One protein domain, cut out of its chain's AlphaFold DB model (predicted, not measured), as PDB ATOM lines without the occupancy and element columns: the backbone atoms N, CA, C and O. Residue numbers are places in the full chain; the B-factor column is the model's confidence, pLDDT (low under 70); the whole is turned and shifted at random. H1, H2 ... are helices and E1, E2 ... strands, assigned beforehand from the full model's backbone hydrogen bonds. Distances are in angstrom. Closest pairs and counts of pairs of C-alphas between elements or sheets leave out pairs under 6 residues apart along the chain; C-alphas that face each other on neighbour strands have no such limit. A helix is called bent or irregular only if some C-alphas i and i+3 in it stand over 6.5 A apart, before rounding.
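Overview. This is residues 10 to 227 of the 228 residues of the protein "Zinc metallopeptidase" of candidate division KSB1 bacterium (UniProt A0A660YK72). Three long helices, H1, H7 and H6, lie side by side in a row, each running opposite to its neighbour, and at one end H4 crosses H6 and H7. With H2 beside it, H4 is covered by a small sheet whose other face is bare; toward the row's other end H5b folds back along H6. The 218 printed residues hold seven named helices and three named strands, H1 H2 E1 E2 E3 H3 H4 H5 H6 H7 along the chain, and are mostly helix. The mixed sheet has the order E1, E3, E2; the whole is compact, with a radius of gyration of the C-alphas of 19.7 A, yet elongated, spanning 64 by 33 by 28 A.

Arrangement. H1, residues 10 to 34, touches H7, residues 190 to 225, opposite ways at a shallow tilt of 14 degrees; their closest C-alphas are those of Val 27 and Ala 201, 5.0 A. H1 is only just irregular, C-alphas 12 and 15 being 6.7 A apart. E3, residues 80 to 84, is parallel to E1, residues 62 to 66 (N 64 to O 81, 2.9 A), and forms an antiparallel hairpin with E2, residues 73 to 75 (N 73 to O 82, 2.9 A). H2, residues 45 to 55, and H4, residues 93 to 110, the hub, are on the same face of this sheet, two layers, at heights of 10.0 A and 8.9 A. H3, residues 85 to 88, only grazes the sheet. H6, residues 146 to 183, touches H4 with residues 172 to 181 alone, closest at C-alphas 173 and 104, 4.5 A. H5, residues 114 to 143, one helix by its hydrogen bonds, is bent, with C-alphas 121 and 124 7.4 A apart; its arms are H5a, residues 114 to 121, which touches H6 (C-alphas 116 and 169, 5.8 A), and H5b, residues 124 to 143, irregular with C-alphas 131 and 134 6.9 A apart. H5b, H6 and H7 make an up-and-down bundle, each running against the one before, with closest C-alphas 133 and 152, 4.2 A, then 160 and 213, 5.4 A. Every O i to N i+4 pair is within hydrogen-bond range in H2, H4 and H5a, against 19 of 21 in H1, 14 of 16 in H5b, 32 of 34 in H6 and 30 of 32 in H7; H3 is too short for one.

Along the chain. H1 begins at C-alpha 10 (-49.152, 53.607, -40.438) and is 36.2 A long. H4 measures 25.4 A, H5b 28.2 A and H6 56.2 A. H7, 52.6 A, ends at C-alpha 225 (-56.100, 45.338, -52.182).

Size, cuts and confidence. The C-alphas farthest apart, of Arg 41 and Thr 144, are 64.1 A apart. The printed part has no cut and no long link, and no printed residue is under 70 in pLDDT.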
ATOM      1  N   PHE A  10     -50.075  53.451 -41.573       84.44
ATOM      2  CA  PHE A  10     -49.152  53.607 -40.438       84.44
ATOM      3  C   PHE A  10     -49.877  53.862 -39.114       84.44
ATOM      4  O   PHE A  10     -49.377  53.459 -38.064       84.44
ATOM      5  N   LEU A  11     -51.075  54.457 -39.144       89.31
ATOM      6  CA  LEU A  11     -51.886  54.648 -37.941       89.31
ATOM      7  C   LEU A  11     -52.269  53.312 -37.291       89.31
ATOM      8  O   LEU A  11     -52.390  53.252 -36.071       89.31
ATOM      9  N   LEU A  12     -52.382  52.228 -38.073       90.19
ATOM     10  CA  LEU A  12     -52.625  50.879 -37.549       90.19
ATOM     11  C   LEU A  12     -51.441  50.362 -36.723       90.19
ATOM     12  O   LEU A  12     -51.635  49.580 -35.798       90.19
ATOM     13  N   LEU A  13     -50.218  50.796 -37.039       92.00
ATOM     14  CA  LEU A  13     -49.004  50.344 -36.359       92.00
ATOM     15  C   LEU A  13     -48.783  51.054 -35.020       92.00
ATOM     16  O   LEU A  13     -48.147  50.479 -34.137       92.00
ATOM     17  N   LEU A  14     -49.319  52.268 -34.836       93.94
ATOM     18  CA  LEU A  14     -49.087  53.071 -33.630       93.94
ATOM     19  C   LEU A  14     -49.504  52.365 -32.326       93.94
ATOM     20  O   LEU A  14     -48.677  52.323 -31.412       93.94
ATOM     21  N   PRO A  15     -50.709  51.765 -32.204       95.38
ATOM     22  CA  PRO A  15     -51.109  51.081 -30.976       95.38
ATOM     23  C   PRO A  15     -50.188  49.913 -30.630       95.38
ATOM     24  O   PRO A  15     -49.829  49.721 -29.470       95.38
ATOM     25  N   VAL A  16     -49.768  49.142 -31.634       95.81
ATOM     26  CA  VAL A  16     -48.940  47.959 -31.395       95.81
ATOM     27  C   VAL A  16     -47.489  48.324 -31.118       95.81
ATOM     28  O   VAL A  16     -46.838  47.692 -30.285       95.81
ATOM     29  N   PHE A  17     -46.985  49.377 -31.756       95.38
ATOM     30  CA  PHE A  17     -45.678  49.938 -31.442       95.38
ATOM     31  C   PHE A  17     -45.638  50.461 -30.000       95.38
ATOM     32  O   PHE A  17     -44.740  50.100 -29.239       95.38
ATOM     33  N   ALA A  18     -46.657  51.222 -29.587       97.44
ATOM     34  CA  ALA A  18     -46.798  51.688 -28.209       97.44
ATOM     35  C   ALA A  18     -46.886  50.518 -27.214       97.44
ATOM     36  O   ALA A  18     -46.192  50.520 -26.196       97.44
ATOM     37  N   PHE A  19     -47.674  49.486 -27.533       98.00
ATOM     38  CA  PHE A  19     -47.779  48.278 -26.713       98.00
ATOM     39  C   PHE A  19     -46.446  47.528 -26.598       98.00
ATOM     40  O   PHE A  19     -46.084  47.098 -25.507       98.00
ATOM     41  N   SER A  20     -45.680  47.430 -27.687       96.94
ATOM     42  CA  SER A  20     -44.363  46.775 -27.701       96.94
ATOM     43  C   SER A  20     -43.347  47.518 -26.835       96.94
ATOM     44  O   SER A  20     -42.650  46.895 -26.032       96.94
ATOM     45  N   ILE A  21     -43.303  48.852 -26.930       97.50
ATOM     46  CA  ILE A  21     -42.455  49.689 -26.066       97.50
ATOM     47  C   ILE A  21     -42.849  49.509 -24.601       97.50
ATOM     48  O   ILE A  21     -41.988  49.305 -23.743       97.50
ATOM     49  N   TRP A  22     -44.148  49.567 -24.309       98.12
ATOM     50  CA  TRP A  22     -44.651  49.390 -22.953       98.12
ATOM     51  C   TRP A  22     -44.330  47.996 -22.395       98.12
ATOM     52  O   TRP A  22     -43.877  47.897 -21.255       98.12
ATOM     53  N   ALA A  23     -44.492  46.932 -23.188       97.81
ATOM     54  CA  ALA A  23     -44.154  45.566 -22.793       97.81
ATOM     55  C   ALA A  23     -42.659  45.439 -22.468       97.81
ATOM     56  O   ALA A  23     -42.301  44.933 -21.403       97.81
ATOM     57  N   GLN A  24     -41.783  45.983 -23.318       96.19
ATOM     58  CA  GLN A  24     -40.340  45.985 -23.073       96.19
ATOM     59  C   GLN A  24     -39.970  46.765 -21.803       96.19
ATOM     60  O   GLN A  24     -39.171  46.301 -20.986       96.19
ATOM     61  N   TYR A  25     -40.577  47.938 -21.601       97.06
ATOM     62  CA  TYR A  25     -40.406  48.718 -20.377       97.06
ATOM     63  C   TYR A  25     -40.860  47.925 -19.145       97.06
ATOM     64  O   TYR A  25     -40.166  47.894 -18.127       97.06
ATOM     65  N   ARG A  26     -41.995  47.223 -19.248       97.12
ATOM     66  CA  ARG A  26     -42.550  46.403 -18.172       97.12
ATOM     67  C   ARG A  26     -41.639  45.237 -17.801       97.12
ATOM     68  O   ARG A  26     -41.507  44.972 -16.604       97.12
ATOM     69  N   VAL A  27     -40.996  44.582 -18.772       95.19
ATOM     70  CA  VAL A  27     -39.976  43.545 -18.523       95.19
ATOM     71  C   VAL A  27     -38.826  44.127 -17.724       95.19
ATOM     72  O   VAL A  27     -38.556  43.652 -16.623       95.19
ATOM     73  N   LYS A  28     -38.206  45.198 -18.233       95.00
ATOM     74  CA  LYS A  28     -37.049  45.830 -17.592       95.00
ATOM     75  C   LYS A  28     -37.366  46.255 -16.158       95.00
ATOM     76  O   LYS A  28     -36.661  45.875 -15.232       95.00
ATOM     77  N   GLN A  29     -38.473  46.967 -15.963       96.69
ATOM     78  CA  GLN A  29     -38.879  47.464 -14.649       96.69
ATOM     79  C   GLN A  29     -39.169  46.321 -13.660       96.69
ATOM     80  O   GLN A  29     -38.808  46.395 -12.484       96.69
ATOM     81  N   THR A  30     -39.855  45.271 -14.117       96.50
ATOM     82  CA  THR A  30     -40.201  44.114 -13.279       96.50
ATOM     83  C   THR A  30     -38.957  43.312 -12.912       96.50
ATOM     84  O   THR A  30     -38.784  42.970 -11.743       96.50
ATOM     85  N   PHE A  31     -38.076  43.067 -13.882       94.81
ATOM     86  CA  PHE A  31     -36.813  42.375 -13.662       94.81
ATOM     87  C   PHE A  31     -35.933  43.151 -12.679       94.81
ATOM     88  O   PHE A  31     -35.616  42.627 -11.621       94.81
ATOM     89  N   GLU A  32     -35.657  44.437 -12.920       95.25
ATOM     90  CA  GLU A  32     -34.858  45.279 -12.010       95.25
ATOM     91  C   GLU A  32     -35.408  45.314 -10.578       95.25
ATOM     92  O   GLU A  32     -34.645  45.338  -9.607       95.25
ATOM     93  N   LYS A  33     -36.738  45.321 -10.425       97.19
ATOM     94  CA  LYS A  33     -37.385  45.289  -9.111       97.19
ATOM     95  C   LYS A  33     -37.128  43.965  -8.389       97.19
ATOM     96  O   LYS A  33     -36.796  43.984  -7.206       97.19
ATOM     97  N   TYR A  34     -37.307  42.837  -9.072       97.06
ATOM     98  CA  TYR A  34     -37.230  41.510  -8.455       97.06
ATOM     99  C   TYR A  34     -35.821  40.907  -8.445       97.06
ATOM    100  O   TYR A  34     -35.560  40.011  -7.645       97.06
ATOM    101  N   SER A  35     -34.882  41.463  -9.211       95.56
ATOM    102  CA  SER A  35     -33.449  41.162  -9.106       95.56
ATOM    103  C   SER A  35     -32.841  41.655  -7.787       95.56
ATOM    104  O   SER A  35     -31.807  41.158  -7.357       95.56
ATOM    105  N   LYS A  36     -33.503  42.599  -7.100       96.19
ATOM    106  CA  LYS A  36     -33.115  43.083  -5.762       96.19
ATOM    107  C   LYS A  36     -33.668  42.227  -4.619       96.19
ATOM    108  O   LYS A  36     -33.297  42.439  -3.470       96.19
ATOM    109  N   VAL A  37     -34.571  41.290  -4.913       96.75
ATOM    110  CA  VAL A  37     -35.158  40.397  -3.910       96.75
ATOM    111  C   VAL A  37     -34.365  39.098  -3.915       96.75
ATOM    112  O   VAL A  37     -34.470  38.313  -4.855       96.75
ATOM    113  N   ALA A  38     -33.549  38.894  -2.883       96.06
ATOM    114  CA  ALA A  38     -32.785  37.665  -2.704       96.06
ATOM    115  C   ALA A  38     -33.698  36.505  -2.297       96.06
ATOM    116  O   ALA A  38     -34.684  36.705  -1.583       96.06
ATOM    117  N   SER A  39     -33.345  35.298  -2.728       95.56
ATOM    118  CA  SER A  39     -34.084  34.110  -2.349       95.56
ATOM    119  C   SER A  39     -33.856  33.741  -0.890       95.56
ATOM    120  O   SER A  39     -32.719  33.742  -0.413       95.56
ATOM    121  N   ILE A  40     -34.926  33.341  -0.203       94.50
ATOM    122  CA  ILE A  40     -34.888  32.904   1.200       94.50
ATOM    123  C   ILE A  40     -33.988  31.674   1.362       94.50
ATOM    124  O   ILE A  40     -33.293  31.536   2.365       94.50
ATOM    125  N   ARG A  41     -33.965  30.785   0.361       92.75
ATOM    126  CA  ARG A  41     -33.139  29.568   0.384       92.75
ATOM    127  C   ARG A  41     -31.697  29.796  -0.061       92.75
ATOM    128  O   ARG A  41     -30.899  28.867   0.006       92.75
ATOM    129  N   GLY A  42     -31.361  31.000  -0.527       93.31
ATOM    130  CA  GLY A  42     -30.010  31.345  -0.971       93.31
ATOM    131  C   GLY A  42     -29.523  30.574  -2.204       93.31
ATOM    132  O   GLY A  42     -28.324  30.588  -2.473       93.31
ATOM    133  N   LEU A  43     -30.429  29.918  -2.937       94.69
ATOM    134  CA  LEU A  43     -30.115  29.212  -4.178       94.69
ATOM    135  C   LEU A  43     -29.729  30.210  -5.266       94.69
ATOM    136  O   LEU A  43     -30.306  31.295  -5.348       94.69
ATOM    137  N   THR A  44     -28.773  29.837  -6.107       97.25
ATOM    138  CA  THR A  44     -28.491  30.573  -7.342       97.25
ATOM    139  C   THR A  44     -29.453  30.154  -8.459       97.25
ATOM    140  O   THR A  44     -30.106  29.107  -8.374       97.25
ATOM    141  N   GLY A  45     -29.541  30.943  -9.535       97.25
ATOM    142  CA  GLY A  45     -30.275  30.543 -10.740       97.25
ATOM    143  C   GLY A  45     -29.772  29.209 -11.302       97.25
ATOM    144  O   GLY A  45     -30.574  28.346 -11.666       97.25
ATOM    145  N   ARG A  46     -28.449  28.990 -11.274       97.69
ATOM    146  CA  ARG A  46     -27.820  27.723 -11.668       97.69
ATOM    147  C   ARG A  46     -28.266  26.554 -10.788       97.69
ATOM    148  O   ARG A  46     -28.633  25.512 -11.330       97.69
ATOM    149  N   ASP A  47     -28.285  26.723  -9.465       97.62
ATOM    150  CA  ASP A  47     -28.726  25.674  -8.532       97.62
ATOM    151  C   ASP A  47     -30.196  25.307  -8.754       97.62
ATOM    152  O   ASP A  47     -30.557  24.128  -8.775       97.62
ATOM    153  N   ALA A  48     -31.049  26.315  -8.958       97.56
ATOM    154  CA  ALA A  48     -32.465  26.108  -9.225       97.56
ATOM    155  C   ALA A  48     -32.688  25.364 -10.551       97.56
ATOM    156  O   ALA A  48     -33.425  24.378 -10.573       97.56
ATOM    157  N   ALA A  49     -32.028  25.776 -11.638       98.00
ATOM    158  CA  ALA A  49     -32.115  25.086 -12.925       98.00
ATOM    159  C   ALA A  49     -31.601  23.641 -12.832       98.00
ATOM    160  O   ALA A  49     -32.293  22.719 -13.263       98.00
ATOM    161  N   ALA A  50     -30.440  23.419 -12.208       98.00
ATOM    162  CA  ALA A  50     -29.880  22.083 -12.003       98.00
ATOM    163  C   ALA A  50     -30.823  21.184 -11.192       98.00
ATOM    164  O   ALA A  50     -31.047  20.025 -11.552       98.00
ATOM    165  N   GLY A  51     -31.415  21.728 -10.126       97.44
ATOM    166  CA  GLY A  51     -32.403  21.035  -9.310       97.44
ATOM    167  C   GLY A  51     -33.654  20.660 -10.105       97.44
ATOM    168  O   GLY A  51     -34.076  19.505 -10.070       97.44
ATOM    169  N   ILE A  52     -34.218  21.603 -10.866       97.94
ATOM    170  CA  ILE A  52     -35.397  21.381 -11.715       97.94
ATOM    171  C   ILE A  52     -35.136  20.290 -12.757       97.94
ATOM    172  O   ILE A  52     -35.954  19.379 -12.911       97.94
ATOM    173  N   LEU A  53     -34.001  20.370 -13.455       97.88
ATOM    174  CA  LEU A  53     -33.608  19.388 -14.461       97.88
ATOM    175  C   LEU A  53     -33.434  18.006 -13.831       97.88
ATOM    176  O   LEU A  53     -34.020  17.037 -14.309       97.88
ATOM    177  N   SER A  54     -32.715  17.920 -12.712       97.00
ATOM    178  CA  SER A  54     -32.489  16.658 -11.996       97.00
ATOM    179  C   SER A  54     -33.797  16.032 -11.509       97.00
ATOM    180  O   SER A  54     -34.036  14.848 -11.736       97.00
ATOM    181  N   ALA A  55     -34.691  16.832 -10.917       95.75
ATOM    182  CA  ALA A  55     -36.008  16.383 -10.465       95.75
ATOM    183  C   ALA A  55     -36.923  15.930 -11.617       95.75
ATOM    184  O   ALA A  55     -37.866  15.176 -11.394       95.75
ATOM    185  N   SER A  56     -36.637  16.374 -12.843       95.94
ATOM    186  CA  SER A  56     -37.369  15.999 -14.056       95.94
ATOM    187  C   SER A  56     -36.701  14.857 -14.835       95.94
ATOM    188  O   SER A  56     -37.109  14.573 -15.956       95.94
ATOM    189  N   GLY A  57     -35.668  14.212 -14.274       96.31
ATOM    190  CA  GLY A  57     -34.930  13.129 -14.936       96.31
ATOM    191  C   GLY A  57     -33.943  13.592 -16.017       96.31
ATOM    192  O   GLY A  57     -33.456  12.771 -16.785       96.31
ATOM    193  N   LEU A  58     -33.632  14.891 -16.073       97.06
ATOM    194  CA  LEU A  58     -32.795  15.544 -17.089       97.06
ATOM    195  C   LEU A  58     -31.446  16.025 -16.534       97.06
ATOM    196  O   LEU A  58     -30.870  16.994 -17.026       97.06
ATOM    197  N   GLY A  59     -30.922  15.356 -15.504       93.56
ATOM    198  CA  GLY A  59     -29.643  15.718 -14.873       93.56
ATOM    199  C   GLY A  59     -28.418  15.621 -15.798       93.56
ATOM    200  O   GLY A  59     -27.341  16.083 -15.441       93.56
ATOM    201  N   ASN A  60     -28.568  15.035 -16.989       93.69
ATOM    202  CA  ASN A  60     -27.539  14.963 -18.027       93.69
ATOM    203  C   ASN A  60     -27.432  16.236 -18.890       93.69
ATOM    204  O   ASN A  60     -26.475  16.360 -19.657       93.69
ATOM    205  N   ILE A  61     -28.395  17.161 -18.801       96.38
ATOM    206  CA  ILE A  61     -28.357  18.434 -19.533       96.38
ATOM    207  C   ILE A  61     -27.272  19.328 -18.933       96.38
ATOM    208  O   ILE A  61     -27.258  19.611 -17.734       96.38
ATOM    209  N   LYS A  62     -26.349  19.785 -19.782       95.94
ATOM    210  CA  LYS A  62     -25.245  20.655 -19.363       95.94
ATOM    211  C   LYS A  62     -25.755  22.066 -19.089       95.94
ATOM    212  O   LYS A  62     -26.555  22.584 -19.865       95.94
ATOM    213  N   ILE A  63     -25.245  22.687 -18.023       97.50
ATOM    214  CA  ILE A  63     -25.486  24.098 -17.700       97.50
ATOM    215  C   ILE A  63     -24.198  24.891 -17.916       97.50
ATOM    216  O   ILE A  63     -23.215  24.716 -17.184       97.50
ATOM    217  N   GLU A  64     -24.214  25.760 -18.921       96.69
ATOM    218  CA  GLU A  64     -23.090  26.611 -19.311       96.69
ATOM    219  C   GLU A  64     -23.365  28.066 -18.942       96.69
ATOM    220  O   GLU A  64     -24.476  28.561 -19.124       96.69
ATOM    221  N   ASN A  65     -22.334  28.757 -18.461       94.88
ATOM    222  CA  ASN A  65     -22.400  30.194 -18.253       94.88
ATOM    223  C   ASN A  65     -22.034  30.912 -19.561       94.88
ATOM    224  O   ASN A  65     -21.062  30.549 -20.229       94.88
ATOM    225  N   ILE A  66     -22.796  31.940 -19.921       94.62
ATOM    226  CA  ILE A  66     -22.538  32.808 -21.070       94.62
ATOM    227  C   ILE A  66     -22.453  34.270 -20.634       94.62
ATOM    228  O   ILE A  66     -23.033  34.693 -19.637       94.62
ATOM    229  N   ARG A  67     -21.726  35.076 -21.408       90.50
ATOM    230  CA  ARG A  67     -21.611  36.512 -21.138       90.50
ATOM    231  C   ARG A  67     -22.918  37.235 -21.478       90.50
ATOM    232  O   ARG A  67     -23.614  36.864 -22.422       90.50
ATOM    233  N   GLY A  68     -23.182  38.326 -20.762       85.12
ATOM    234  CA  GLY A  68     -24.300  39.234 -21.018       85.12
ATOM    235  C   GLY A  68     -25.327  39.275 -19.889       85.12
ATOM    236  O   GLY A  68     -25.091  38.798 -18.778       85.12
ATOM    237  N   GLU A  69     -26.474  39.875 -20.184       84.06
ATOM    238  CA  GLU A  69     -27.637  39.927 -19.301       84.06
ATOM    239  C   GLU A  69     -28.877  39.541 -20.095       84.06
ATOM    240  O   GLU A  69     -29.040  40.015 -21.221       84.06
ATOM    241  N   LEU A  70     -29.739  38.699 -19.512       81.56
ATOM    242  CA  LEU A  70     -30.977  38.234 -20.150       81.56
ATOM    243  C   LEU A  70     -30.734  37.580 -21.523       81.56
ATOM    244  O   LEU A  70     -31.540  37.710 -22.444       81.56
ATOM    245  N   THR A  71     -29.594  36.904 -21.667       90.50
ATOM    246  CA  THR A  71     -29.218  36.119 -22.855       90.50
ATOM    247  C   THR A  71     -29.456  34.620 -22.656       90.50
ATOM    248  O   THR A  71     -29.080  33.812 -23.510       90.50
ATOM    249  N   ASP A  72     -30.073  34.264 -21.527       95.56
ATOM    250  CA  ASP A  72     -30.414  32.909 -21.111       95.56
ATOM    251  C   ASP A  72     -31.248  32.197 -22.180       95.56
ATOM    252  O   ASP A  72     -32.188  32.772 -22.727       95.56
ATOM    253  N   HIS A  73     -30.878  30.960 -22.511       96.19
ATOM    254  CA  HIS A  73     -31.650  30.127 -23.430       96.19
ATOM    255  C   HIS A  73     -31.319  28.638 -23.282       96.19
ATOM    256  O   HIS A  73     -30.167  28.244 -23.073       96.19
ATOM    257  N   TYR A  74     -32.314  27.783 -23.503       97.25
ATOM    258  CA  TYR A  74     -32.093  26.369 -23.800       97.25
ATOM    259  C   TYR A  74     -31.862  26.123 -25.300       97.25
ATOM    260  O   TYR A  74     -32.637  26.559 -26.152       97.25
ATOM    261  N   ASP A  75     -30.816  25.366 -25.631       95.50
ATOM    262  CA  ASP A  75     -30.505  24.941 -26.994       95.50
ATOM    263  C   ASP A  75     -30.817  23.446 -27.195       95.50
ATOM    264  O   ASP A  75     -30.062  22.583 -26.734       95.50
ATOM    265  N   PRO A  76     -31.893  23.106 -27.932       93.62
ATOM    266  CA  PRO A  76     -32.277  21.717 -28.158       93.62
ATOM    267  C   PRO A  76     -31.345  20.968 -29.113       93.62
ATOM    268  O   PRO A  76     -31.358  19.742 -29.110       93.62
ATOM    269  N   ARG A  77     -30.530  21.659 -29.925       91.88
ATOM    270  CA  ARG A  77     -29.602  20.990 -30.856       91.88
ATOM    271  C   ARG A  77     -28.414  20.394 -30.118       91.88
ATOM    272  O   ARG A  77     -27.969  19.303 -30.457       91.88
ATOM    273  N   SER A  78     -27.895  21.128 -29.137       93.56
ATOM    274  CA  SER A  78     -26.777  20.682 -28.300       93.56
ATOM    275  C   SER A  78     -27.226  20.023 -26.993       93.56
ATOM    276  O   SER A  78     -26.424  19.343 -26.357       93.56
ATOM    277  N   GLY A  79     -28.498  20.177 -26.605       94.19
ATOM    278  CA  GLY A  79     -29.012  19.667 -25.335       94.19
ATOM    279  C   GLY A  79     -28.418  20.407 -24.136       94.19
ATOM    280  O   GLY A  79     -28.179  19.798 -23.094       94.19
ATOM    281  N   THR A  80     -28.168  21.708 -24.292       97.19
ATOM    282  CA  THR A  80     -27.463  22.540 -23.312       97.19
ATOM    283  C   THR A  80     -28.339  23.704 -22.875       97.19
ATOM    284  O   THR A  80     -28.946  24.386 -23.699       97.19
ATOM    285  N   LEU A  81     -28.373  23.956 -21.571       97.88
ATOM    286  CA  LEU A  81     -28.996  25.126 -20.972       97.88
ATOM    287  C   LEU A  81     -27.916  26.185 -20.728       97.88
ATOM    288  O   LEU A  81     -26.951  25.943 -20.003       97.88
ATOM    289  N   ARG A  82     -28.044  27.346 -21.371       97.94
ATOM    290  CA  ARG A  82     -27.084  28.447 -21.257       97.94
ATOM    291  C   ARG A  82     -27.686  29.547 -20.405       97.94
ATOM    292  O   ARG A  82     -28.751  30.055 -20.738       97.94
ATOM    293  N   LEU A  83     -27.003  29.905 -19.324       97.62
ATOM    294  CA  LEU A  83     -27.415  30.975 -18.421       97.62
ATOM    295  C   LEU A  83     -26.410  32.115 -18.477       97.62
ATOM    296  O   LEU A  83     -25.205  31.873 -18.488       97.62
ATOM    297  N   SER A  84     -26.881  33.355 -18.498       96.31
ATOM    298  CA  SER A  84     -25.996  34.507 -18.395       96.31
ATOM    299  C   SER A  84     -25.310  34.533 -17.030       96.31
ATOM    300  O   SER A  84     -25.901  34.102 -16.043       96.31
ATOM    301  N   ASP A  85     -24.091  35.068 -16.924       92.44
ATOM    302  CA  ASP A  85     -23.388  35.180 -15.629       92.44
ATOM    303  C   ASP A  85     -24.246  35.901 -14.565       92.44
ATOM    304  O   ASP A  85     -24.284  35.521 -13.394       92.44
ATOM    305  N   SER A  86     -25.012  36.901 -15.005       90.69
ATOM    306  CA  SER A  86     -25.975  37.663 -14.200       90.69
ATOM    307  C   SER A  86     -27.184  36.854 -13.710       90.69
ATOM    308  O   SER A  86     -27.796  37.238 -12.713       90.69
ATOM    309  N   THR A  87     -27.519  35.743 -14.363       95.19
ATOM    310  CA  THR A  87     -28.607  34.834 -13.975       95.19
ATOM    311  C   THR A  87     -28.060  33.622 -13.221       95.19
ATOM    312  O   THR A  87     -28.574  33.270 -12.160       95.19
ATOM    313  N   ALA A  88     -26.992  33.006 -13.734       95.50
ATOM    314  CA  ALA A  88     -26.393  31.787 -13.203       95.50
ATOM    315  C   ALA A  88     -25.946  31.951 -11.747       95.50
ATOM    316  O   ALA A  88     -26.322  31.136 -10.911       95.50
ATOM    317  N   GLU A  89     -25.208  33.024 -11.444       94.56
ATOM    318  CA  GLU A  89     -24.604  33.265 -10.125       94.56
ATOM    319  C   GLU A  89     -25.518  34.066  -9.182       94.56
ATOM    320  O   GLU A  89     -25.277  34.171  -7.975       94.56
ATOM    321  N   SER A  90     -26.590  34.656  -9.715       96.19
ATOM    322  CA  SER A  90     -27.496  35.492  -8.934       96.19
ATOM    323  C   SER A  90     -28.423  34.651  -8.068       96.19
ATOM    324  O   SER A  90     -29.040  33.686  -8.515       96.19
ATOM    325  N   ARG A  91     -28.570  35.077  -6.811       97.38
ATOM    326  CA  ARG A  91     -29.515  34.506  -5.838       97.38
ATOM    327  C   ARG A  91     -30.868  35.208  -5.841       97.38
ATOM    328  O   ARG A  91     -31.638  35.070  -4.894       97.38
ATOM    329  N   SER A  92     -31.134  36.046  -6.839       97.56
ATOM    330  CA  SER A  92     -32.375  36.811  -6.892       97.56
ATOM    331  C   SER A  92     -33.553  35.968  -7.373       97.56
ATOM    332  O   SER A  92     -33.403  35.060  -8.192       97.56
ATOM    333  N   VAL A  93     -34.753  36.317  -6.916       97.50
ATOM    334  CA  VAL A  93     -35.988  35.651  -7.341       97.50
ATOM    335  C   VAL A  93     -36.226  35.808  -8.849       97.50
ATOM    336  O   VAL A  93     -36.740  34.890  -9.487       97.50
ATOM    337  N   ALA A  94     -35.819  36.938  -9.439       96.94
ATOM    338  CA  ALA A  94     -35.885  37.137 -10.885       96.94
ATOM    339  C   ALA A  94     -34.967  36.168 -11.645       96.94
ATOM    340  O   ALA A  94     -35.438  35.489 -12.556       96.94
ATOM    341  N   ALA A  95     -33.698  36.050 -11.238       97.25
ATOM    342  CA  ALA A  95     -32.738  35.136 -11.859       97.25
ATOM    343  C   ALA A  95     -33.173  33.668 -11.738       97.25
ATOM    344  O   ALA A  95     -33.159  32.931 -12.720       97.25
ATOM    345  N   ILE A  96     -33.648  33.256 -10.559       98.06
ATOM    346  CA  ILE A  96     -34.189  31.907 -10.340       98.06
ATOM    347  C   ILE A  96     -35.405  31.647 -11.239       98.06
ATOM    348  O   ILE A  96     -35.528  30.563 -11.807       98.06
ATOM    349  N   GLY A  97     -36.291  32.637 -11.396       97.75
ATOM    350  CA  GLY A  97     -37.438  32.554 -12.299       97.75
ATOM    351  C   GLY A  97     -37.030  32.339 -13.759       97.75
ATOM    352  O   GLY A  97     -37.557  31.435 -14.402       97.75
ATOM    353  N   VAL A  98     -36.073  33.127 -14.262       97.31
ATOM    354  CA  VAL A  98     -35.550  33.013 -15.637       97.31
ATOM    355  C   VAL A  98     -34.861  31.664 -15.851       97.31
ATOM    356  O   VAL A  98     -35.200  30.942 -16.784       97.31
ATOM    357  N   ALA A  99     -33.972  31.254 -14.944       98.06
ATOM    358  CA  ALA A  99     -33.278  29.972 -15.055       98.06
ATOM    359  C   ALA A  99     -34.250  28.774 -15.037       98.06
ATOM    360  O   ALA A  99     -34.078  27.799 -15.771       98.06
ATOM    361  N   ALA A 100     -35.315  28.858 -14.233       98.25
ATOM    362  CA  ALA A 100     -36.377  27.861 -14.212       98.25
ATOM    363  C   ALA A 100     -37.221  27.847 -15.496       98.25
ATOM    364  O   ALA A 100     -37.667  26.773 -15.905       98.25
ATOM    365  N   HIS A 101     -37.446  29.003 -16.130       98.25
ATOM    366  CA  HIS A 101     -38.118  29.102 -17.433       98.25
ATOM    367  C   HIS A 101     -37.322  28.383 -18.522       98.25
ATOM    368  O   HIS A 101     -37.887  27.551 -19.232       98.25
ATOM    369  N   GLU A 102     -36.004  28.579 -18.564       97.94
ATOM    370  CA  GLU A 102     -35.135  27.862 -19.507       97.94
ATOM    371  C   GLU A 102     -35.106  26.351 -19.250       97.94
ATOM    372  O   GLU A 102     -35.157  25.545 -20.184       97.94
ATOM    373  N   ALA A 103     -35.120  25.935 -17.981       98.25
ATOM    374  CA  ALA A 103     -35.295  24.524 -17.641       98.25
ATOM    375  C   ALA A 103     -36.677  24.003 -18.090       98.25
ATOM    376  O   ALA A 103     -36.814  22.844 -18.485       98.25
ATOM    377  N   GLY A 104     -37.699  24.863 -18.103       98.06
ATOM    378  CA  GLY A 104     -39.009  24.591 -18.690       98.06
ATOM    379  C   GLY A 104     -38.935  24.244 -20.179       98.06
ATOM    380  O   GLY A 104     -39.546  23.257 -20.593       98.06
ATOM    381  N   HIS A 105     -38.141  24.971 -20.972       97.94
ATOM    382  CA  HIS A 105     -37.897  24.638 -22.382       97.94
ATOM    383  C   HIS A 105     -37.171  23.300 -22.556       97.94
ATOM    384  O   HIS A 105     -37.546  22.501 -23.418       97.94
ATOM    385  N   ALA A 106     -36.195  23.000 -21.698       98.00
ATOM    386  CA  ALA A 106     -35.537  21.695 -21.693       98.00
ATOM    387  C   ALA A 106     -36.529  20.545 -21.429       98.00
ATOM    388  O   ALA A 106     -36.497  19.512 -22.100       98.00
ATOM    389  N   ILE A 107     -37.464  20.747 -20.497       98.00
ATOM    390  CA  ILE A 107     -38.524  19.783 -20.175       98.00
ATOM    391  C   ILE A 107     -39.540  19.656 -21.316       98.00
ATOM    392  O   ILE A 107     -40.023  18.555 -21.583       98.00
ATOM    393  N   GLN A 108     -39.887  20.749 -21.999       98.06
ATOM    394  CA  GLN A 108     -40.738  20.702 -23.194       98.06
ATOM    395  C   GLN A 108     -40.098  19.859 -24.294       98.06
ATOM    396  O   GLN A 108     -40.772  19.007 -24.875       98.06
ATOM    397  N   HIS A 109     -38.805  20.072 -24.540       97.44
ATOM    398  CA  HIS A 109     -38.044  19.319 -25.526       97.44
ATOM    399  C   HIS A 109     -38.001  17.827 -25.182       97.44
ATOM    400  O   HIS A 109     -38.356  17.000 -26.016       97.44
ATOM    401  N   ALA A 110     -37.652  17.481 -23.940       96.50
ATOM    402  CA  ALA A 110     -37.566  16.089 -23.506       96.50
ATOM    403  C   ALA A 110     -38.910  15.340 -23.553       96.50
ATOM    404  O   ALA A 110     -38.939  14.139 -23.800       96.50
ATOM    405  N   ASN A 111     -40.026  16.042 -23.331       96.38
ATOM    406  CA  ASN A 111     -41.366  15.451 -23.360       96.38
ATOM    407  C   ASN A 111     -42.004  15.411 -24.760       96.38
ATOM    408  O   ASN A 111     -43.155  14.990 -24.874       96.38
ATOM    409  N   GLY A 112     -41.325  15.898 -25.802       95.38
ATOM    410  CA  GLY A 112     -41.903  15.996 -27.146       95.38
ATOM    411  C   GLY A 112     -43.122  16.922 -27.204       95.38
ATOM    412  O   GLY A 112     -44.168  16.590 -27.771       95.38
ATOM    413  N   TYR A 113     -43.053  18.082 -26.537       97.06
ATOM    414  CA  TYR A 113     -44.156  19.041 -26.549       97.06
ATOM    415  C   TYR A 113     -44.364  19.588 -27.969       97.06
ATOM    416  O   TYR A 113     -43.582  20.400 -28.456       97.06
ATOM    417  N   LYS A 114     -45.447  19.164 -28.634       96.25
ATOM    418  CA  LYS A 114     -45.676  19.432 -30.068       96.25
ATOM    419  C   LYS A 114     -45.501  20.900 -30.488       96.25
ATOM    420  O   LYS A 114     -44.824  21.129 -31.484       96.25
ATOM    421  N   PRO A 115     -46.045  21.914 -29.783       95.69
ATOM    422  CA  PRO A 115     -45.817  23.311 -30.164       95.69
ATOM    423  C   PRO A 115     -44.338  23.713 -30.141       95.69
ATOM    424  O   PRO A 115     -43.907  24.482 -30.997       95.69
ATOM    425  N   PHE A 116     -43.548  23.164 -29.212       95.75
ATOM    426  CA  PHE A 116     -42.102  23.377 -29.173       95.75
ATOM    427  C   PHE A 116     -41.428  22.751 -30.400       95.75
ATOM    428  O   PHE A 116     -40.666  23.426 -31.081       95.75
ATOM    429  N   GLU A 117     -41.752  21.505 -30.750       94.69
ATOM    430  CA  GLU A 117     -41.193  20.848 -31.943       94.69
ATOM    431  C   GLU A 117     -41.537  21.599 -33.236       94.69
ATOM    432  O   GLU A 117     -40.663  21.843 -34.070       94.69
ATOM    433  N   ILE A 118     -42.796  22.031 -33.376       94.81
ATOM    434  CA  ILE A 118     -43.250  22.822 -34.525       94.81
ATOM    435  C   ILE A 118     -42.478  24.138 -34.588       94.81
ATOM    436  O   ILE A 118     -41.961  24.468 -35.654       94.81
ATOM    437  N   ARG A 119     -42.353  24.867 -33.464       94.44
ATOM    438  CA  ARG A 119     -41.546  26.096 -33.378       94.44
ATOM    439  C   ARG A 119     -40.148  25.836 -33.930       94.44
ATOM    440  O   ARG A 119     -39.731  26.540 -34.843       94.44
ATOM    441  N   GLN A 120     -39.462  24.803 -33.444       92.75
ATOM    442  CA  GLN A 120     -38.085  24.513 -33.850       92.75
ATOM    443  C   GLN A 120     -37.952  24.164 -35.334       92.75
ATOM    444  O   GLN A 120     -36.984  24.587 -35.968       92.75
ATOM    445  N   ALA A 121     -38.924  23.450 -35.903       91.69
ATOM    446  CA  ALA A 121     -38.926  23.111 -37.322       91.69
ATOM    447  C   ALA A 121     -39.087  24.345 -38.226       91.69
ATOM    448  O   ALA A 121     -38.484  24.412 -39.298       91.69
ATOM    449  N   ILE A 122     -39.876  25.337 -37.798       91.44
ATOM    450  CA  ILE A 122     -40.216  26.497 -38.633       91.44
ATOM    451  C   ILE A 122     -39.319  27.722 -38.401       91.44
ATOM    452  O   ILE A 122     -39.333  28.608 -39.251       91.44
ATOM    453  N   VAL A 123     -38.506  27.780 -37.331       90.56
ATOM    454  CA  VAL A 123     -37.542  28.881 -37.077       90.56
ATOM    455  C   VAL A 123     -36.767  29.315 -38.335       90.56
ATOM    456  O   VAL A 123     -36.813  30.507 -38.651       90.56
ATOM    457  N   PRO A 124     -36.067  28.428 -39.079       86.88
ATOM    458  CA  PRO A 124     -35.252  28.866 -40.217       86.88
ATOM    459  C   PRO A 124     -36.102  29.463 -41.345       86.88
ATOM    460  O   PRO A 124     -35.721  30.462 -41.955       86.88
ATOM    461  N   VAL A 125     -37.283  28.886 -41.588       85.31
ATOM    462  CA  VAL A 125     -38.224  29.364 -42.608       85.31
ATOM    463  C   VAL A 125     -38.820  30.708 -42.199       85.31
ATOM    464  O   VAL A 125     -38.929  31.605 -43.029       85.31
ATOM    465  N   ALA A 126     -39.157  30.882 -40.922       87.50
ATOM    466  CA  ALA A 126     -39.697  32.125 -40.386       87.50
ATOM    467  C   ALA A 126     -38.670  33.265 -40.432       87.50
ATOM    468  O   ALA A 126     -39.017  34.380 -40.820       87.50
ATOM    469  N   GLN A 127     -37.404  32.992 -40.096       87.50
ATOM    470  CA  GLN A 127     -36.317  33.971 -40.197       87.50
ATOM    471  C   GLN A 127     -36.118  34.421 -41.646       87.50
ATOM    472  O   GLN A 127     -36.197  35.614 -41.937       87.50
ATOM    473  N   PHE A 128     -35.958  33.469 -42.568       85.81
ATOM    474  CA  PHE A 128     -35.799  33.762 -43.992       85.81
ATOM    475  C   PHE A 128     -37.017  34.493 -44.576       85.81
ATOM    476  O   PHE A 128     -36.878  35.508 -45.262       85.81
ATOM    477  N   GLY A 129     -38.219  34.011 -44.252       84.69
ATOM    478  CA  GLY A 129     -39.482  34.588 -44.695       84.69
ATOM    479  C   GLY A 129     -39.659  36.021 -44.214       84.69
ATOM    480  O   GLY A 129     -39.988  36.883 -45.020       84.69
ATOM    481  N   THR A 130     -39.360  36.317 -42.947       83.44
ATOM    482  CA  THR A 130     -39.468  37.682 -42.402       83.44
ATOM    483  C   THR A 130     -38.476  38.637 -43.067       83.44
ATOM    484  O   THR A 130     -38.851  39.755 -43.421       83.44
ATOM    485  N   THR A 131     -37.228  38.201 -43.281       89.50
ATOM    486  CA  THR A 131     -36.193  39.019 -43.931       89.50
ATOM    487  C   THR A 131     -36.545  39.356 -45.379       89.50
ATOM    488  O   THR A 131     -36.297  40.480 -45.812       89.50
ATOM    489  N   LEU A 132     -37.134  38.419 -46.129       92.12
ATOM    490  CA  LEU A 132     -37.472  38.634 -47.539       92.12
ATOM    491  C   LEU A 132     -38.870  39.211 -47.775       92.12
ATOM    492  O   LEU A 132     -39.073  39.880 -48.787       92.12
ATOM    493  N   ALA A 133     -39.821  38.989 -46.867       92.12
ATOM    494  CA  ALA A 133     -41.217  39.385 -47.035       92.12
ATOM    495  C   ALA A 133     -41.375  40.872 -47.367       92.12
ATOM    496  O   ALA A 133     -42.004  41.214 -48.368       92.12
ATOM    497  N   PHE A 134     -40.781  41.756 -46.560       89.81
ATOM    498  CA  PHE A 134     -40.881  43.201 -46.774       89.81
ATOM    499  C   PHE A 134     -40.176  43.665 -48.056       89.81
ATOM    500  O   PHE A 134     -40.828  44.352 -48.840       89.81
ATOM    501  N   PRO A 135     -38.907  43.298 -48.335       92.75
ATOM    502  CA  PRO A 135     -38.263  43.634 -49.604       92.75
ATOM    503  C   PRO A 135     -39.045  43.162 -50.829       92.75
ATOM    504  O   PRO A 135     -39.246  43.943 -51.755       92.75
ATOM    505  N   LEU A 136     -39.533  41.917 -50.834       94.06
ATOM    506  CA  LEU A 136     -40.318  41.378 -51.949       94.06
ATOM    507  C   LEU A 136     -41.637  42.130 -52.108       94.06
ATOM    508  O   LEU A 136     -41.973  42.550 -53.214       94.06
ATOM    509  N   PHE A 137     -42.341  42.380 -51.003       93.44
ATOM    510  CA  PHE A 137     -43.573  43.157 -51.032       93.44
ATOM    511  C   PHE A 137     -43.341  44.576 -51.559       93.44
ATOM    512  O   PHE A 137     -44.068  45.025 -52.439       93.44
ATOM    513  N   ILE A 138     -42.310  45.271 -51.071       91.50
ATOM    514  CA  ILE A 138     -41.966  46.637 -51.489       91.50
ATOM    515  C   ILE A 138     -41.509  46.669 -52.952       91.50
ATOM    516  O   ILE A 138     -41.906  47.565 -53.689       91.50
ATOM    517  N   MET A 139     -40.726  45.695 -53.420       94.12
ATOM    518  CA  MET A 139     -40.376  45.602 -54.840       94.12
ATOM    519  C   MET A 139     -41.624  45.380 -55.696       94.12
ATOM    520  O   MET A 139     -41.811  46.077 -56.689       94.12
ATOM    521  N   GLY A 140     -42.523  44.482 -55.287       93.12
ATOM    522  CA  GLY A 140     -43.806  44.292 -55.964       93.12
ATOM    523  C   GLY A 140     -44.655  45.566 -55.971       93.12
ATOM    524  O   GLY A 140     -45.267  45.896 -56.982       93.12
ATOM    525  N   LEU A 141     -44.616  46.325 -54.875       90.00
ATOM    526  CA  LEU A 141     -45.281  47.615 -54.709       90.00
ATOM    527  C   LEU A 141     -44.700  48.694 -55.643       90.00
ATOM    528  O   LEU A 141     -45.465  49.463 -56.216       90.00
ATOM    529  N   ILE A 142     -43.375  48.780 -55.791       92.88
ATOM    530  CA  ILE A 142     -42.692  49.790 -56.620       92.88
ATOM    531  C   ILE A 142     -42.830  49.457 -58.108       92.88
ATOM    532  O   ILE A 142     -43.198  50.317 -58.903       92.88
ATOM    533  N   PHE A 143     -42.568  48.204 -58.483       93.12
ATOM    534  CA  PHE A 143     -42.607  47.752 -59.876       93.12
ATOM    535  C   PHE A 143     -44.012  47.359 -60.348       93.12
ATOM    536  O   PHE A 143     -44.180  46.974 -61.499       93.12
ATOM    537  N   THR A 144     -45.025  47.470 -59.481       91.25
ATOM    538  CA  THR A 144     -46.421  47.103 -59.774       91.25
ATOM    539  C   THR A 144     -46.533  45.654 -60.268       91.25
ATOM    540  O   THR A 144     -47.128  45.368 -61.301       91.25
ATOM    541  N   ILE A 145     -45.923  44.724 -59.526       94.44
ATOM    542  CA  ILE A 145     -45.927  43.283 -59.815       94.44
ATOM    543  C   ILE A 145     -46.772  42.571 -58.743       94.44
ATOM    544  O   ILE A 145     -46.229  42.200 -57.697       94.44
ATOM    545  N   PRO A 146     -48.078  42.327 -58.986       92.75
ATOM    546  CA  PRO A 146     -48.986  41.715 -58.012       92.75
ATOM    547  C   PRO A 146     -48.478  40.397 -57.425       92.75
ATOM    548  O   PRO A 146     -48.417  40.234 -56.211       92.75
ATOM    549  N   ARG A 147     -47.985  39.493 -58.282       94.81
ATOM    550  CA  ARG A 147     -47.469  38.179 -57.862       94.81
ATOM    551  C   ARG A 147     -46.305  38.281 -56.874       94.81
ATOM    552  O   ARG A 147     -46.141  37.412 -56.024       94.81
ATOM    553  N   LEU A 148     -45.487  39.328 -56.990       94.38
ATOM    554  CA  LEU A 148     -44.348  39.552 -56.101       94.38
ATOM    555  C   LEU A 148     -44.810  40.065 -54.729       94.38
ATOM    556  O   LEU A 148     -44.257  39.664 -53.705       94.38
ATOM    557  N   MET A 149     -45.869  40.883 -54.704       94.88
ATOM    558  CA  MET A 149     -46.541  41.294 -53.469       94.88
ATOM    559  C   MET A 149     -47.188  40.096 -52.764       94.88
ATOM    560  O   MET A 149     -46.981  39.917 -51.566       94.88
ATOM    561  N   ASP A 150     -47.907  39.250 -53.509       95.44
ATOM    562  CA  ASP A 150     -48.565  38.051 -52.975       95.44
ATOM    563  C   ASP A 150     -47.536  37.085 -52.370       95.44
ATOM    564  O   ASP A 150     -47.721  36.576 -51.265       95.44
ATOM    565  N   PHE A 151     -46.397  36.895 -53.043       95.38
ATOM    566  CA  PHE A 151     -45.303  36.082 -52.518       95.38
ATOM    567  C   PHE A 151     -44.713  36.666 -51.222       95.38
ATOM    568  O   PHE A 151     -44.499  35.931 -50.258       95.38
ATOM    569  N   GLY A 152     -44.530  37.990 -51.150       95.38
ATOM    570  CA  GLY A 152     -44.132  38.674 -49.913       95.38
ATOM    571  C   GLY A 152     -45.125  38.462 -48.760       95.38
ATOM    572  O   GLY A 152     -44.710  38.173 -47.637       95.38
ATOM    573  N   ILE A 153     -46.434  38.528 -49.034       95.69
ATOM    574  CA  ILE A 153     -47.504  38.270 -48.050       95.69
ATOM    575  C   ILE A 153     -47.484  36.817 -47.564       95.69
ATOM    576  O   ILE A 153     -47.631  36.569 -46.365       95.69
ATOM    577  N   ILE A 154     -47.293  35.851 -48.464       95.12
ATOM    578  CA  ILE A 154     -47.215  34.425 -48.110       95.12
ATOM    579  C   ILE A 154     -46.039  34.182 -47.160       95.12
ATOM    580  O   ILE A 154     -46.209  33.558 -46.110       95.12
ATOM    581  N   LEU A 155     -44.862  34.734 -47.473       94.25
ATOM    582  CA  LEU A 155     -43.694  34.643 -46.593       94.25
ATOM    583  C   LEU A 155     -43.955  35.292 -45.228       94.25
ATOM    584  O   LEU A 155     -43.612  34.713 -44.194       94.25
ATOM    585  N   PHE A 156     -44.613  36.455 -45.204       94.69
ATOM    586  CA  PHE A 156     -44.947  37.143 -43.956       94.69
ATOM    587  C   PHE A 156     -45.993  36.392 -43.121       94.69
ATOM    588  O   PHE A 156     -45.939  36.394 -41.894       94.69
ATOM    589  N   THR A 157     -46.919  35.688 -43.771       94.38
ATOM    590  CA  THR A 157     -47.885  34.812 -43.094       94.38
ATOM    591  C   THR A 157     -47.162  33.692 -42.347       94.38
ATOM    592  O   THR A 157     -47.530  33.376 -41.217       94.38
ATOM    593  N   GLY A 158     -46.074  33.154 -42.911       92.94
ATOM    594  CA  GLY A 158     -45.180  32.233 -42.203       92.94
ATOM    595  C   GLY A 158     -44.616  32.822 -40.902       92.94
ATOM    596  O   GLY A 158     -44.589  32.137 -39.881       92.94
ATOM    597  N   ALA A 159     -44.244  34.106 -40.901       91.81
ATOM    598  CA  ALA A 159     -43.788  34.810 -39.698       91.81
ATOM    599  C   ALA A 159     -44.900  34.953 -38.641       91.81
ATOM    600  O   ALA A 159     -44.661  34.731 -37.453       91.81
ATOM    601  N   VAL A 160     -46.134  35.258 -39.064       94.75
ATOM    602  CA  VAL A 160     -47.302  35.306 -38.165       94.75
ATOM    603  C   VAL A 160     -47.578  33.937 -37.548       94.75
ATOM    604  O   VAL A 160     -47.761  33.838 -36.335       94.75
ATOM    605  N   VAL A 161     -47.562  32.870 -38.352       94.38
ATOM    606  CA  VAL A 161     -47.737  31.491 -37.869       94.38
ATOM    607  C   VAL A 161     -46.652  31.131 -36.857       94.38
ATOM    608  O   VAL A 161     -46.968  30.598 -35.794       94.38
ATOM    609  N   PHE A 162     -45.390  31.466 -37.135       94.44
ATOM    610  CA  PHE A 162     -44.294  31.237 -36.194       94.44
ATOM    611  C   PHE A 162     -44.537  31.897 -34.840       94.44
ATOM    612  O   PHE A 162     -44.361  31.271 -33.793       94.44
ATOM    613  N   GLN A 163     -44.992  33.142 -34.858       95.50
ATOM    614  CA  GLN A 163     -45.254  33.890 -33.645       95.50
ATOM    615  C   GLN A 163     -46.466  33.334 -32.868       95.50
ATOM    616  O   GLN A 163     -46.420  33.226 -31.641       95.50
ATOM    617  N   LEU A 164     -47.513  32.886 -33.570       95.56
ATOM    618  CA  LEU A 164     -48.667  32.205 -32.972       95.56
ATOM    619  C   LEU A 164     -48.302  30.858 -32.337       95.56
ATOM    620  O   LEU A 164     -48.838  30.527 -31.284       95.56
ATOM    621  N   VAL A 165     -47.392  30.094 -32.947       95.19
ATOM    622  CA  VAL A 165     -46.892  28.822 -32.394       95.19
ATOM    623  C   VAL A 165     -45.941  29.057 -31.219       95.19
ATOM    624  O   VAL A 165     -45.951  28.289 -30.262       95.19
ATOM    625  N   THR A 166     -45.141  30.122 -31.260       94.62
ATOM    626  CA  THR A 166     -44.187  30.456 -30.191       94.62
ATOM    627  C   THR A 166     -44.899  30.862 -28.903       94.62
ATOM    628  O   THR A 166     -44.500  30.449 -27.819       94.62
ATOM    629  N   LEU A 167     -45.999  31.610 -29.001       95.69
ATOM    630  CA  LEU A 167     -46.728  32.115 -27.837       95.69
ATOM    631  C   LEU A 167     -47.127  31.032 -26.799       95.69
ATOM    632  O   LEU A 167     -46.788  31.191 -25.625       95.69
ATOM    633  N   PRO A 168     -47.799  29.916 -27.161       96.25
ATOM    634  CA  PRO A 168     -48.128  28.856 -26.206       96.25
ATOM    635  C   PRO A 168     -46.899  28.106 -25.674       96.25
ATOM    636  O   PRO A 168     -46.983  27.511 -24.601       96.25
ATOM    637  N   VAL A 169     -45.767  28.115 -26.391       97.06
ATOM    638  CA  VAL A 169     -44.508  27.519 -25.913       97.06
ATOM    639  C   VAL A 169     -43.970  28.305 -24.724       97.06
ATOM    640  O   VAL A 169     -43.638  27.709 -23.703       97.06
ATOM    641  N   GLU A 170     -43.957  29.630 -24.821       96.81
ATOM    642  CA  GLU A 170     -43.460  30.510 -23.758       96.81
ATOM    643  C   GLU A 170     -44.358  30.466 -22.512       96.81
ATOM    644  O   GLU A 170     -43.865  30.309 -21.393       96.81
ATOM    645  N   PHE A 171     -45.686  30.496 -22.685       97.69
ATOM    646  CA  PHE A 171     -46.618  30.374 -21.556       97.69
ATOM    647  C   PHE A 171     -46.525  29.017 -20.843       97.69
ATOM    648  O   PHE A 171     -46.570  28.963 -19.611       97.69
ATOM    649  N   ASP A 172     -46.395  27.918 -21.592       98.06
ATOM    650  CA  ASP A 172     -46.255  26.580 -21.007       98.06
ATOM    651  C   ASP A 172     -44.913  26.424 -20.269       98.06
ATOM    652  O   ASP A 172     -44.900  25.896 -19.155       98.06
ATOM    653  N   ALA A 173     -43.812  26.962 -20.809       97.50
ATOM    654  CA  ALA A 173     -42.511  26.964 -20.137       97.50
ATOM    655  C   ALA A 173     -42.568  27.716 -18.797       97.50
ATOM    656  O   ALA A 173     -42.200  27.157 -17.759       97.50
ATOM    657  N   SER A 174     -43.147  28.922 -18.782       97.75
ATOM    658  CA  SER A 174     -43.346  29.703 -17.555       97.75
ATOM    659  C   SER A 174     -44.247  28.991 -16.538       97.75
ATOM    660  O   SER A 174     -43.963  28.983 -15.338       97.75
ATOM    661  N   SER A 175     -45.323  28.344 -16.994       97.88
ATOM    662  CA  SER A 175     -46.226  27.571 -16.129       97.88
ATOM    663  C   SER A 175     -45.513  26.386 -15.464       97.88
ATOM    664  O   SER A 175     -45.622  26.188 -14.247       97.88
ATOM    665  N   ARG A 176     -44.718  25.627 -16.233       97.62
ATOM    666  CA  ARG A 176     -43.888  24.524 -15.715       97.62
ATOM    667  C   ARG A 176     -42.857  25.021 -14.716       97.62
ATOM    668  O   ARG A 176     -42.757  24.443 -13.634       97.62
ATOM    669  N   ALA A 177     -42.152  26.101 -15.047       97.62
ATOM    670  CA  ALA A 177     -41.157  26.717 -14.182       97.62
ATOM    671  C   ALA A 177     -41.749  27.056 -12.808       97.62
ATOM    672  O   ALA A 177     -41.261  26.579 -11.786       97.62
ATOM    673  N   LEU A 178     -42.866  27.790 -12.770       97.75
ATOM    674  CA  LEU A 178     -43.525  28.175 -11.516       97.75
ATOM    675  C   LEU A 178     -44.023  26.970 -10.716       97.75
ATOM    676  O   LEU A 178     -43.920  26.958  -9.487       97.75
ATOM    677  N   LYS A 179     -44.552  25.948 -11.399       97.44
ATOM    678  CA  LYS A 179     -45.003  24.714 -10.749       97.44
ATOM    679  C   LYS A 179     -43.837  23.972 -10.096       97.44
ATOM    680  O   LYS A 179     -43.969  23.542  -8.956       97.44
ATOM    681  N   LEU A 180     -42.706  23.843 -10.787       97.19
ATOM    682  CA  LEU A 180     -41.528  23.122 -10.291       97.19
ATOM    683  C   LEU A 180     -40.808  23.901  -9.189       97.19
ATOM    684  O   LEU A 180     -40.460  23.316  -8.166       97.19
ATOM    685  N   LEU A 181     -40.682  25.224  -9.334       97.44
ATOM    686  CA  LEU A 181     -40.160  26.106  -8.288       97.44
ATOM    687  C   LEU A 181     -40.965  25.988  -6.989       97.44
ATOM    688  O   LEU A 181     -40.377  25.911  -5.912       97.44
ATOM    689  N   ARG A 182     -42.299  25.927  -7.089       96.56
ATOM    690  CA  ARG A 182     -43.187  25.751  -5.934       96.56
ATOM    691  C   ARG A 182     -43.095  24.341  -5.353       96.56
ATOM    692  O   ARG A 182     -42.894  24.193  -4.153       96.56
ATOM    693  N   ASN A 183     -43.263  23.313  -6.184       95.44
ATOM    694  CA  ASN A 183     -43.410  21.929  -5.724       95.44
ATOM    695  C   ASN A 183     -42.121  21.363  -5.124       95.44
ATOM    696  O   ASN A 183     -42.177  20.629  -4.143       95.44
ATOM    697  N   ASN A 184     -40.967  21.740  -5.674       93.81
ATOM    698  CA  ASN A 184     -39.666  21.315  -5.155       93.81
ATOM    699  C   ASN A 184     -39.162  22.261  -4.051       93.81
ATOM    700  O   ASN A 184     -38.092  22.064  -3.475       93.81
ATOM    701  N   GLY A 185     -39.935  23.310  -3.756       93.56
ATOM    702  CA  GLY A 185     -39.640  24.302  -2.738       93.56
ATOM    703  C   GLY A 185     -38.466  25.217  -3.070       93.56
ATOM    704  O   GLY A 185     -37.963  25.849  -2.161       93.56
ATOM    705  N   TYR A 186     -37.994  25.325  -4.312       95.50
ATOM    706  CA  TYR A 186     -36.868  26.218  -4.632       95.50
ATOM    707  C   TYR A 186     -37.158  27.689  -4.307       95.50
ATOM    708  O   TYR A 186     -36.242  28.416  -3.941       95.50
ATOM    709  N   LEU A 187     -38.429  28.096  -4.367       95.81
ATOM    710  CA  LEU A 187     -38.922  29.385  -3.882       95.81
ATOM    711  C   LEU A 187     -40.113  29.167  -2.935       95.81
ATOM    712  O   LEU A 187     -40.929  28.268  -3.151       95.81
ATOM    713  N   ALA A 188     -40.237  30.001  -1.903       91.56
ATOM    714  CA  ALA A 188     -41.254  29.889  -0.865       91.56
ATOM    715  C   ALA A 188     -42.241  31.070  -0.866       91.56
ATOM    716  O   ALA A 188     -41.870  32.229  -1.050       91.56
ATOM    717  N   GLY A 189     -43.518  30.769  -0.604       91.31
ATOM    718  CA  GLY A 189     -44.563  31.771  -0.364       91.31
ATOM    719  C   GLY A 189     -44.620  32.869  -1.433       91.31
ATOM    720  O   GLY A 189     -44.887  32.598  -2.605       91.31
ATOM    721  N   GLU A 190     -44.350  34.108  -1.015       94.00
ATOM    722  CA  GLU A 190     -44.370  35.305  -1.867       94.00
ATOM    723  C   GLU A 190     -43.297  35.317  -2.970       94.00
ATOM    724  O   GLU A 190     -43.514  35.940  -4.012       94.00
ATOM    725  N   GLU A 191     -42.180  34.592  -2.821       97.12
ATOM    726  CA  GLU A 191     -41.149  34.506  -3.867       97.12
ATOM    727  C   GLU A 191     -41.727  33.945  -5.178       97.12
ATOM    728  O   GLU A 191     -41.393  34.411  -6.267       97.12
ATOM    729  N   ILE A 192     -42.675  33.005  -5.092       97.25
ATOM    730  CA  ILE A 192     -43.358  32.456  -6.272       97.25
ATOM    731  C   ILE A 192     -44.190  33.530  -6.980       97.25
ATOM    732  O   ILE A 192     -44.218  33.576  -8.211       97.25
ATOM    733  N   ASN A 193     -44.848  34.417  -6.231       97.38
ATOM    734  CA  ASN A 193     -45.625  35.517  -6.808       97.38
ATOM    735  C   ASN A 193     -44.715  36.530  -7.515       97.38
ATOM    736  O   ASN A 193     -45.105  37.126  -8.520       97.38
ATOM    737  N   TYR A 194     -43.503  36.735  -7.001       97.75
ATOM    738  CA  TYR A 194     -42.505  37.615  -7.605       97.75
ATOM    739  C   TYR A 194     -41.933  37.015  -8.889       97.75
ATOM    740  O   TYR A 194     -41.946  37.689  -9.917       97.75
ATOM    741  N   ALA A 195     -41.542  35.737  -8.865       97.56
ATOM    742  CA  ALA A 195     -41.117  35.014 -10.062       97.56
ATOM    743  C   ALA A 195     -42.222  35.014 -11.129       97.56
ATOM    744  O   ALA A 195     -41.960  35.327 -12.288       97.56
ATOM    745  N   LYS A 196     -43.482  34.779 -10.734       98.00
ATOM    746  CA  LYS A 196     -44.628  34.850 -11.649       98.00
ATOM    747  C   LYS A 196     -44.731  36.215 -12.322       98.00
ATOM    748  O   LYS A 196     -44.916  36.271 -13.527       98.00
ATOM    749  N   LYS A 197     -44.578  37.315 -11.579       98.19
ATOM    750  CA  LYS A 197     -44.621  38.667 -12.161       98.19
ATOM    751  C   LYS A 197     -43.509  38.890 -13.186       98.19
ATOM    752  O   LYS A 197     -43.774  39.527 -14.199       98.19
ATOM    753  N   VAL A 198     -42.301  38.375 -12.937       97.12
ATOM    754  CA  VAL A 198     -41.179  38.441 -13.892       97.12
ATOM    755  C   VAL A 198     -41.517  37.682 -15.174       97.12
ATOM    756  O   VAL A 198     -41.413  38.252 -16.256       97.12
ATOM    757  N   LEU A 199     -41.991  36.441 -15.051       97.38
ATOM    758  CA  LEU A 199     -42.333  35.600 -16.200       97.38
ATOM    759  C   LEU A 199     -43.555  36.117 -16.973       97.38
ATOM    760  O   LEU A 199     -43.527  36.170 -18.198       97.38
ATOM    761  N   ASP A 200     -44.591  36.595 -16.279       97.44
ATOM    762  CA  ASP A 200     -45.747  37.248 -16.905       97.44
ATOM    763  C   ASP A 200     -45.310  38.496 -17.689       97.44
ATOM    764  O   ASP A 200     -45.796  38.742 -18.791       97.44
ATOM    765  N   ALA A 201     -44.393  39.298 -17.129       96.56
ATOM    766  CA  ALA A 201     -43.872  40.475 -17.813       96.56
ATOM    767  C   ALA A 201     -43.089  40.081 -19.071       96.56
ATOM    768  O   ALA A 201     -43.294  40.700 -20.112       96.56
ATOM    769  N   ALA A 202     -42.246  39.046 -18.997       94.69
ATOM    770  CA  ALA A 202     -41.535  38.509 -20.157       94.69
ATOM    771  C   ALA A 202     -42.509  38.000 -21.232       94.69
ATOM    772  O   ALA A 202     -42.348  38.322 -22.404       94.69
ATOM    773  N   ALA A 203     -43.583  37.306 -20.847       95.44
ATOM    774  CA  ALA A 203     -44.594  36.822 -21.785       95.44
ATOM    775  C   ALA A 203     -45.281  37.950 -22.586       95.44
ATOM    776  O   ALA A 203     -45.680  37.738 -23.734       95.44
ATOM    777  N   LEU A 204     -45.388  39.168 -22.032       95.94
ATOM    778  CA  LEU A 204     -45.972  40.316 -22.741       95.94
ATOM    779  C   LEU A 204     -45.198  40.698 -24.005       95.94
ATOM    780  O   LEU A 204     -45.818  41.192 -24.945       95.94
ATOM    781  N   THR A 205     -43.881  40.477 -24.067       95.44
ATOM    782  CA  THR A 205     -43.099  40.800 -25.275       95.44
ATOM    783  C   THR A 205     -43.451  39.860 -26.421       95.44
ATOM    784  O   THR A 205     -43.585  40.309 -27.558       95.44
ATOM    785  N   TYR A 206     -43.723  38.586 -26.121       96.00
ATOM    786  CA  TYR A 206     -44.252  37.641 -27.099       96.00
ATOM    787  C   TYR A 206     -45.668  38.020 -27.531       96.00
ATOM    788  O   TYR A 206     -45.957  38.023 -28.723       96.00
ATOM    789  N   VAL A 207     -46.551  38.421 -26.610       97.75
ATOM    790  CA  VAL A 207     -47.893  38.912 -26.984       97.75
ATOM    791  C   VAL A 207     -47.790  40.136 -27.904       97.75
ATOM    792  O   VAL A 207     -48.487  40.209 -28.917       97.75
ATOM    793  N   ALA A 208     -46.898  41.076 -27.587       97.38
ATOM    794  CA  ALA A 208     -46.670  42.274 -28.387       97.38
ATOM    795  C   ALA A 208     -46.121  41.948 -29.780       97.38
ATOM    796  O   ALA A 208     -46.640  42.461 -30.769       97.38
ATOM    797  N   ALA A 209     -45.148  41.040 -29.876       95.69
ATOM    798  CA  ALA A 209     -44.623  40.562 -31.152       95.69
ATOM    799  C   ALA A 209     -45.711  39.879 -32.002       95.69
ATOM    800  O   ALA A 209     -45.793  40.130 -33.205       95.69
ATOM    801  N   THR A 210     -46.603  39.089 -31.389       97.06
ATOM    802  CA  THR A 210     -47.762  38.485 -32.075       97.06
ATOM    803  C   THR A 210     -48.706  39.535 -32.622       97.06
ATOM    804  O   THR A 210     -49.042  39.500 -33.807       97.06
ATOM    805  N   ALA A 211     -49.103  40.500 -31.792       97.44
ATOM    806  CA  ALA A 211     -49.953  41.595 -32.234       97.44
ATOM    807  C   ALA A 211     -49.293  42.378 -33.380       97.44
ATOM    808  O   ALA A 211     -49.957  42.712 -34.361       97.44
ATOM    809  N   ALA A 212     -47.980  42.623 -33.294       96.31
ATOM    810  CA  ALA A 212     -47.235  43.383 -34.295       96.31
ATOM    811  C   ALA A 212     -47.204  42.650 -35.631       96.31
ATOM    812  O   ALA A 212     -47.466  43.259 -36.668       96.31
ATOM    813  N   ALA A 213     -46.932  41.347 -35.607       95.44
ATOM    814  CA  ALA A 213     -46.940  40.514 -36.797       95.44
ATOM    815  C   ALA A 213     -48.338  40.483 -37.440       95.44
ATOM    816  O   ALA A 213     -48.467  40.725 -38.637       95.44
ATOM    817  N   VAL A 214     -49.403  40.284 -36.659       96.94
ATOM    818  CA  VAL A 214     -50.780  40.248 -37.185       96.94
ATOM    819  C   VAL A 214     -51.182  41.584 -37.814       96.94
ATOM    820  O   VAL A 214     -51.677  41.609 -38.939       96.94
ATOM    821  N   VAL A 215     -50.936  42.706 -37.133       96.69
ATOM    822  CA  VAL A 215     -51.295  44.029 -37.666       96.69
ATOM    823  C   VAL A 215     -50.475  44.376 -38.908       96.69
ATOM    824  O   VAL A 215     -51.021  44.936 -39.858       96.69
ATOM    825  N   ASN A 216     -49.195  43.999 -38.959       94.81
ATOM    826  CA  ASN A 216     -48.407  44.161 -40.180       94.81
ATOM    827  C   ASN A 216     -48.972  43.331 -41.337       94.81
ATOM    828  O   ASN A 216     -49.063  43.849 -42.444       94.81
ATOM    829  N   LEU A 217     -49.415  42.093 -41.099       95.69
ATOM    830  CA  LEU A 217     -50.022  41.268 -42.147       95.69
ATOM    831  C   LEU A 217     -51.308  41.911 -42.679       95.69
ATOM    832  O   LEU A 217     -51.476  42.030 -43.891       95.69
ATOM    833  N   ILE A 218     -52.173  42.392 -41.781       95.75
ATOM    834  CA  ILE A 218     -53.387  43.138 -42.146       95.75
ATOM    835  C   ILE A 218     -53.022  44.352 -43.004       95.75
ATOM    836  O   ILE A 218     -53.632  44.582 -44.048       95.75
ATOM    837  N   ARG A 219     -51.990  45.104 -42.613       93.94
ATOM    838  CA  ARG A 219     -51.499  46.246 -43.388       93.94
ATOM    839  C   ARG A 219     -51.031  45.840 -44.790       93.94
ATOM    840  O   ARG A 219     -51.399  46.510 -45.751       93.94
ATOM    841  N   LEU A 220     -50.255  44.760 -44.931       93.00
ATOM    842  CA  LEU A 220     -49.808  44.272 -46.244       93.00
ATOM    843  C   LEU A 220     -50.997  43.888 -47.142       93.00
ATOM    844  O   LEU A 220     -50.995  44.218 -48.326       93.00
ATOM    845  N   LEU A 221     -52.034  43.259 -46.577       94.44
ATOM    846  CA  LEU A 221     -53.262  42.910 -47.299       94.44
ATOM    847  C   LEU A 221     -54.037  44.154 -47.763       94.44
ATOM    848  O   LEU A 221     -54.452  44.212 -48.918       94.44
ATOM    849  N   ILE A 222     -54.174  45.177 -46.911       92.88
ATOM    850  CA  ILE A 222     -54.818  46.453 -47.276       92.88
ATOM    851  C   ILE A 222     -54.065  47.130 -48.431       92.88
ATOM    852  O   ILE A 222     -54.677  47.567 -49.402       92.88
ATOM    853  N   LEU A 223     -52.731  47.191 -48.349       90.44
ATOM    854  CA  LEU A 223     -51.885  47.789 -49.387       90.44
ATOM    855  C   LEU A 223     -51.883  46.993 -50.701       90.44
ATOM    856  O   LEU A 223     -51.627  47.560 -51.763       90.44
ATOM    857  N   ARG A 224     -52.132  45.679 -50.643       91.19
ATOM    858  CA  ARG A 224     -52.304  44.838 -51.832       91.19
ATOM    859  C   ARG A 224     -53.665  45.053 -52.485       91.19
ATOM    860  O   ARG A 224     -53.705  45.147 -53.708       91.19
ATOM    861  N   GLY A 225     -54.732  45.147 -51.691       88.00
ATOM    862  CA  GLY A 225     -56.100  45.338 -52.182       88.00
ATOM    863  C   GLY A 225     -56.379  46.739 -52.728       88.00
ATOM    864  O   GLY A 225     -57.228  46.893 -53.591       88.00
ATOM    865  N   SER A 226     -55.636  47.767 -52.304       82.88
ATOM    866  CA  SER A 226     -55.741  49.122 -52.879       82.88
ATOM    867  C   SER A 226     -55.134  49.264 -54.284       82.88
ATOM    868  O   SER A 226     -55.110  50.365 -54.837       82.88
ATOM    869  N   ARG A 227     -54.592  48.169 -54.833       71.75
ATOM    870  CA  ARG A 227     -53.914  48.084 -56.131       71.75
ATOM    871  C   ARG A 227     -54.633  47.224 -57.170       71.75
ATOM    872  O   ARG A 227     -54.136  47.157 -58.293       71.75
TER     873      ARG A 227